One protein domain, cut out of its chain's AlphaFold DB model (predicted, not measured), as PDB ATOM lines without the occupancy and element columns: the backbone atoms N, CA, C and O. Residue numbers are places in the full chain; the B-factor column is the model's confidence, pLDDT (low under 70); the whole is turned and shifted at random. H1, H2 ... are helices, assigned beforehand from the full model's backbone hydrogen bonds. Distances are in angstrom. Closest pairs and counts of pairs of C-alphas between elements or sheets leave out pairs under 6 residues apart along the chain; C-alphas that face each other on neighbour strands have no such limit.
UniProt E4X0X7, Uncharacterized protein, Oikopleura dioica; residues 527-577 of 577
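This is residues 527 to 577 of the 577 residues of an uncharacterized protein of Oikopleura dioica (UniProt E4X0X7). One long helix, H4, makes the longest axis, and three shorter helices, H1, H2 and H3, sit over one side of it, H2 packing slantwise on its second half. The printed part has 51 residues, with four named helices in the order H1, H2, H3, H4 and no named strand, an all helix class. It is compact, with a radius of gyration of the C-alphas of 10.2 A, and spans 31 by 18 by 17 A.

H1, residues 527 to 533, and H2, residues 539 to 548, are close but not clearly touching; their closest C-alphas, Leu 532 and Lys 542, are 6.3 A apart. H3, residues 550 to 553, is close to but not clearly touching H4, residues 560 to 576; the closest C-alphas, Phe 553 and Lys 563, are 6.2 A apart. H2 touches residues 567 to 574 of H4 alone, at a steep tilt of 55 degrees, opposite ways; the closest C-alphas, Val 541 and Met 570, are 6.3 A apart. In H1, H2 and H4 every O i to N i+4 pair is within hydrogen-bond range; H3 is too short for one.

H1 begins at C-alpha 527 (9.315, -42.495, 21.452). H2 is 13.8 A long, and H4, 24.6 A, ends at C-alpha 576 (12.436, -50.964, -1.618).

The printed part has no cut and no long link. Residues 576 to 577 are under pLDDT 70.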
ATOM      1  N   PHE A 527       9.422 -41.728  22.690       92.19
ATOM      2  CA  PHE A 527       9.315 -42.495  21.452       92.19
ATOM      3  C   PHE A 527      10.399 -42.135  20.423       92.19
ATOM      4  O   PHE A 527      10.875 -42.992  19.683       92.19
ATOM      5  N   VAL A 528      10.786 -40.863  20.349       93.12
ATOM      6  CA  VAL A 528      11.849 -40.392  19.450       93.12
ATOM      7  C   VAL A 528      13.206 -40.836  19.959       93.12
ATOM      8  O   VAL A 528      14.019 -41.310  19.168       93.12
ATOM      9  N   GLU A 529      13.428 -40.740  21.267       93.19
ATOM     10  CA  GLU A 529      14.644 -41.237  21.903       93.19
ATOM     11  C   GLU A 529      14.817 -42.744  21.659       93.19
ATOM     12  O   GLU A 529      15.878 -43.175  21.204       93.19
ATOM     13  N   GLU A 530      13.746 -43.528  21.831       94.00
ATOM     14  CA  GLU A 530      13.739 -44.963  21.535       94.00
ATOM     15  C   GLU A 530      14.113 -45.241  20.072       94.00
ATOM     16  O   GLU A 530      14.984 -46.069  19.806       94.00
ATOM     17  N   ILE A 531      13.522 -44.530  19.106       93.38
ATOM     18  CA  ILE A 531      13.821 -44.724  17.676       93.38
ATOM     19  C   ILE A 531      15.269 -44.377  17.344       93.38
ATOM     20  O   ILE A 531      15.919 -45.110  16.593       93.38
ATOM     21  N   LEU A 532      15.775 -43.256  17.858       91.81
ATOM     22  CA  LEU A 532      17.133 -42.809  17.568       91.81
ATOM     23  C   LEU A 532      18.176 -43.737  18.205       91.81
ATOM     24  O   LEU A 532      19.191 -44.030  17.567       91.81
ATOM     25  N   ALA A 533      17.900 -44.267  19.398       93.06
ATOM     26  CA  ALA A 533      18.750 -45.248  20.067       93.06
ATOM     27  C   ALA A 533      18.652 -46.656  19.449       93.06
ATOM     28  O   ALA A 533      19.599 -47.443  19.528       93.06
ATOM     29  N   ASN A 534      17.532 -46.992  18.805       93.31
ATOM     30  CA  ASN A 534      17.302 -48.328  18.270       93.31
ATOM     31  C   ASN A 534      18.228 -48.639  17.080       93.31
ATOM     32  O   ASN A 534      18.230 -47.947  16.062       93.31
ATOM     33  N   LYS A 535      19.007 -49.720  17.184       92.56
ATOM     34  CA  LYS A 535      19.943 -50.177  16.140       92.56
ATOM     35  C   LYS A 535      19.256 -50.821  14.931       92.56
ATOM     36  O   LYS A 535      19.874 -50.935  13.882       92.56
ATOM     37  N   THR A 536      18.003 -51.252  15.071       93.12
ATOM     38  CA  THR A 536      17.245 -51.902  13.984       93.12
ATOM     39  C   THR A 536      16.690 -50.910  12.965       93.12
ATOM     40  O   THR A 536      16.380 -51.300  11.842       93.12
ATOM     41  N   VAL A 537      16.580 -49.631  13.331       94.44
ATOM     42  CA  VAL A 537      16.143 -48.565  12.426       94.44
ATOM     43  C   VAL A 537      17.357 -48.093  11.613       94.44
ATOM     44  O   VAL A 537      18.327 -47.636  12.222       94.44
ATOM     45  N   PRO A 538      17.337 -48.168  10.267       94.62
ATOM     46  CA  PRO A 538      18.427 -47.696   9.425       94.62
ATOM     47  C   PRO A 538      18.727 -46.215   9.651       94.62
ATOM     48  O   PRO A 538      17.819 -45.403   9.848       94.62
ATOM     49  N   GLU A 539      20.003 -45.845   9.546       93.56
ATOM     50  CA  GLU A 539      20.443 -44.462   9.759       93.56
ATOM     51  C   GLU A 539      19.789 -43.489   8.763       93.56
ATOM     52  O   GLU A 539      19.432 -42.375   9.132       93.56
ATOM     53  N   THR A 540      19.510 -43.943   7.537       93.19
ATOM     54  CA  THR A 540      18.778 -43.176   6.514       93.19
ATOM     55  C   THR A 540      17.356 -42.819   6.954       93.19
ATOM     56  O   THR A 540      16.876 -41.713   6.698       93.19
ATOM     57  N   VAL A 541      16.678 -43.724   7.667       95.12
ATOM     58  CA  VAL A 541      15.347 -43.479   8.239       95.12
ATOM     59  C   VAL A 541      15.454 -42.515   9.415       95.12
ATOM     60  O   VAL A 541      14.682 -41.560   9.484       95.12
ATOM     61  N   LYS A 542      16.441 -42.694  10.303       95.25
ATOM     62  CA  LYS A 542      16.695 -41.765  11.419       95.25
ATOM     63  C   LYS A 542      17.023 -40.355  10.933       95.25
ATOM     64  O   LYS A 542      16.596 -39.377  11.546       95.25
ATOM     65  N   GLN A 543      17.768 -40.237   9.839       94.75
ATOM     66  CA  GLN A 543      18.086 -38.962   9.209       94.75
ATOM     67  C   GLN A 543      16.830 -38.306   8.632       94.75
ATOM     68  O   GLN A 543      16.530 -37.174   8.996       94.75
ATOM     69  N   LYS A 544      16.012 -39.035   7.860       94.12
ATOM     70  CA  LYS A 544      14.729 -38.507   7.362       94.12
ATOM     71  C   LYS A 544      13.775 -38.104   8.498       94.12
ATOM     72  O   LYS A 544      13.036 -37.135   8.359       94.12
ATOM     73  N   ILE A 545      13.790 -38.798   9.642       94.25
ATOM     74  CA  ILE A 545      13.007 -38.378  10.817       94.25
ATOM     75  C   ILE A 545      13.524 -37.046  11.364       94.25
ATOM     76  O   ILE A 545      12.714 -36.164  11.639       94.25
ATOM     77  N   ARG A 546      14.846 -36.880  11.489       94.31
ATOM     78  CA  ARG A 546      15.476 -35.633  11.954       94.31
ATOM     79  C   ARG A 546      15.277 -34.459  10.993       94.31
ATOM     80  O   ARG A 546      15.111 -33.336  11.451       94.31
ATOM     81  N   GLU A 547      15.264 -34.705   9.689       93.69
ATOM     82  CA  GLU A 547      15.193 -33.645   8.677       93.69
ATOM     83  C   GLU A 547      13.752 -33.292   8.286       93.69
ATOM     84  O   GLU A 547      13.395 -32.119   8.219       93.69
ATOM     85  N   GLU A 548      12.900 -34.294   8.054       93.88
ATOM     86  CA  GLU A 548      11.571 -34.080   7.468       93.88
ATOM     87  C   GLU A 548      10.436 -34.198   8.490       93.88
ATOM     88  O   GLU A 548       9.408 -33.532   8.363       93.88
ATOM     89  N   CYS A 549      10.590 -35.055   9.504       94.12
ATOM     90  CA  CYS A 549       9.496 -35.409  10.415       94.12
ATOM     91  C   CYS A 549       9.716 -34.958  11.868       94.12
ATOM     92  O   CYS A 549       8.897 -35.289  12.726       94.12
ATOM     93  N   TRP A 550      10.762 -34.178  12.158       93.88
ATOM     94  CA  TRP A 550      11.189 -33.860  13.526       93.88
ATOM     95  C   TRP A 550      10.092 -33.201  14.354       93.88
ATOM     96  O   TRP A 550       9.777 -33.656  15.451       93.88
ATOM     97  N   SER A 551       9.435 -32.182  13.793       93.06
ATOM     98  CA  SER A 551       8.341 -31.483  14.473       93.06
ATOM     99  C   SER A 551       7.155 -32.399  14.768       93.06
ATOM    100  O   SER A 551       6.493 -32.212  15.779       93.06
ATOM    101  N   LEU A 552       6.869 -33.373  13.904       93.75
ATOM    102  CA  LEU A 552       5.736 -34.281  14.081       93.75
ATOM    103  C   LEU A 552       6.051 -35.369  15.114       93.75
ATOM    104  O   LEU A 552       5.184 -35.769  15.894       93.75
ATOM    105  N   PHE A 553       7.299 -35.836  15.116       94.25
ATOM    106  CA  PHE A 553       7.799 -36.847  16.035       94.25
ATOM    107  C   PHE A 553       8.040 -36.291  17.439       94.25
ATOM    108  O   PHE A 553       7.762 -37.005  18.395       94.25
ATOM    109  N   ASN A 554       8.428 -35.024  17.585       93.06
ATOM    110  CA  ASN A 554       8.552 -34.363  18.888       93.06
ATOM    111  C   ASN A 554       7.274 -33.663  19.367       93.06
ATOM    112  O   ASN A 554       7.248 -33.164  20.486       93.06
ATOM    113  N   ASP A 555       6.197 -33.626  18.574       93.31
ATOM    114  CA  ASP A 555       4.921 -33.088  19.056       93.31
ATOM    115  C   ASP A 555       4.269 -34.084  20.041       93.31
ATOM    116  O   ASP A 555       3.912 -35.198  19.627       93.31
ATOM    117  N   PRO A 556       4.062 -33.712  21.322       89.12
ATOM    118  CA  PRO A 556       3.413 -34.576  22.310       89.12
ATOM    119  C   PRO A 556       1.939 -34.850  21.982       89.12
ATOM    120  O   PRO A 556       1.356 -35.809  22.485       89.12
ATOM    121  N   LYS A 557       1.306 -34.030  21.131       93.88
ATOM    122  CA  LYS A 557      -0.082 -34.241  20.691       93.88
ATOM    123  C   LYS A 557      -0.196 -35.313  19.620       93.88
ATOM    124  O   LYS A 557      -1.290 -35.845  19.416       93.88
ATOM    125  N   THR A 558       0.894 -35.629  18.927       93.44
ATOM    126  CA  THR A 558       0.880 -36.662  17.898       93.44
ATOM    127  C   THR A 558       0.799 -38.032  18.576       93.44
ATOM    128  O   THR A 558       1.702 -38.402  19.327       93.44
ATOM    129  N   PRO A 559      -0.248 -38.836  18.317       95.25
ATOM    130  CA  PRO A 559      -0.384 -40.139  18.954       95.25
ATOM    131  C   PRO A 559       0.763 -41.073  18.563       95.25
ATOM    132  O   PRO A 559       1.122 -41.151  17.385       95.25
ATOM    133  N   LYS A 560       1.262 -41.872  19.515       94.12
ATOM    134  CA  LYS A 560       2.320 -42.873  19.269       94.12
ATOM    135  C   LYS A 560       2.011 -43.787  18.077       94.12
ATOM    136  O   LYS A 560       2.886 -44.060  17.267       94.12
ATOM    137  N   GLY A 561       0.747 -44.186  17.899       96.06
ATOM    138  CA  GLY A 561       0.326 -45.008  16.756       96.06
ATOM    139  C   GLY A 561       0.515 -44.333  15.389       96.06
ATOM    140  O   GLY A 561       0.815 -45.010  14.410       96.06
ATOM    141  N   VAL A 562       0.394 -43.003  15.315       95.94
ATOM    142  CA  VAL A 562       0.672 -42.243  14.085       95.94
ATOM    143  C   VAL A 562       2.175 -42.206  13.829       95.94
ATOM    144  O   VAL A 562       2.600 -42.506  12.714       95.94
ATOM    145  N   LYS A 563       2.981 -41.931  14.861       95.88
ATOM    146  CA  LYS A 563       4.449 -41.938  14.753       95.88
ATOM    147  C   LYS A 563       4.971 -43.318  14.330       95.88
ATOM    148  O   LYS A 563       5.772 -43.408  13.404       95.88
ATOM    149  N   GLN A 564       4.423 -44.396  14.898       96.12
ATOM    150  CA  GLN A 564       4.734 -45.773  14.506       96.12
ATOM    151  C   GLN A 564       4.328 -46.081  13.061       96.12
ATOM    152  O   GLN A 564       5.066 -46.742  12.335       96.12
ATOM    153  N   CYS A 565       3.162 -45.606  12.615       96.44
ATOM    154  CA  CYS A 565       2.719 -45.798  11.236       96.44
ATOM    155  C   CYS A 565       3.662 -45.106  10.242       96.44
ATOM    156  O   CYS A 565       4.015 -45.694   9.216       96.44
ATOM    157  N   ILE A 566       4.115 -43.892  10.564       95.38
ATOM    158  CA  ILE A 566       5.083 -43.157   9.746       95.38
ATOM    159  C   ILE A 566       6.430 -43.878   9.743       95.38
ATOM    160  O   ILE A 566       6.953 -44.134   8.663       95.38
ATOM    161  N   LEU A 567       6.932 -44.296  10.911       96.12
ATOM    162  CA  LEU A 567       8.162 -45.081  11.016       96.12
ATOM    163  C   LEU A 567       8.088 -46.340  10.145       96.12
ATOM    164  O   LEU A 567       8.941 -46.532   9.287       96.12
ATOM    165  N   ASN A 568       7.036 -47.154  10.276       95.62
ATOM    166  CA  ASN A 568       6.859 -48.365   9.468       95.62
ATOM    167  C   ASN A 568       6.804 -48.050   7.963       95.62
ATOM    168  O   ASN A 568       7.357 -48.783   7.144       95.62
ATOM    169  N   THR A 569       6.163 -46.941   7.587       95.00
ATOM    170  CA  THR A 569       6.104 -46.490   6.188       95.00
ATOM    171  C   THR A 569       7.487 -46.091   5.670       95.00
ATOM    172  O   THR A 569       7.822 -46.366   4.523       95.00
ATOM    173  N   MET A 570       8.311 -45.447   6.495       94.44
ATOM    174  CA  MET A 570       9.680 -45.086   6.124       94.44
ATOM    175  C   MET A 570      10.587 -46.315   6.039       94.44
ATOM    176  O   MET A 570      11.320 -46.442   5.066       94.44
ATOM    177  N   MET A 571      10.469 -47.244   6.991       94.12
ATOM    178  CA  MET A 571      11.206 -48.514   7.024       94.12
ATOM    179  C   MET A 571      10.919 -49.382   5.791       94.12
ATOM    180  O   MET A 571      11.833 -49.927   5.181       94.12
ATOM    181  N   THR A 572       9.647 -49.484   5.395       92.06
ATOM    182  CA  THR A 572       9.238 -50.234   4.192       92.06
ATOM    183  C   THR A 572       9.726 -49.578   2.905       92.06
ATOM    184  O   THR A 572      10.179 -50.278   2.006       92.06
ATOM    185  N   LYS A 573       9.706 -48.241   2.823       91.06
ATOM    186  CA  LYS A 573      10.281 -47.513   1.681       91.06
ATOM    187  C   LYS A 573      11.795 -47.689   1.577       91.06
ATOM    188  O   LYS A 573      12.290 -47.882   0.477       91.06
ATOM    189  N   SER A 574      12.514 -47.670   2.700       86.56
ATOM    190  CA  SER A 574      13.970 -47.871   2.706       86.56
ATOM    191  C   SER A 574      14.408 -49.297   2.371       86.56
ATOM    192  O   SER A 574      15.588 -49.509   2.150       86.56
ATOM    193  N   GLN A 575      13.497 -50.277   2.385       76.44
ATOM    194  CA  GLN A 575      13.782 -51.646   1.933       76.44
ATOM    195  C   GLN A 575      13.507 -51.845   0.436       76.44
ATOM    196  O   GLN A 575      13.921 -52.851  -0.131       76.44
ATOM    197  N   SER A 576      12.757 -50.929  -0.186       69.69
ATOM    198  CA  SER A 576      12.436 -50.964  -1.618       69.69
ATOM    199  C   SER A 576      13.362 -50.105  -2.484       69.69
ATOM    200  O   SER A 576      13.292 -50.204  -3.707       69.69
ATOM    201  N   GLU A 577      14.158 -49.243  -1.850       55.78
ATOM    202  CA  GLU A 577      15.284 -48.504  -2.441       55.78
ATOM    203  C   GLU A 577      16.568 -49.295  -2.189       55.78
ATOM    204  O   GLU A 577      17.396 -49.361  -3.125       55.78
TER     205      GLU A 577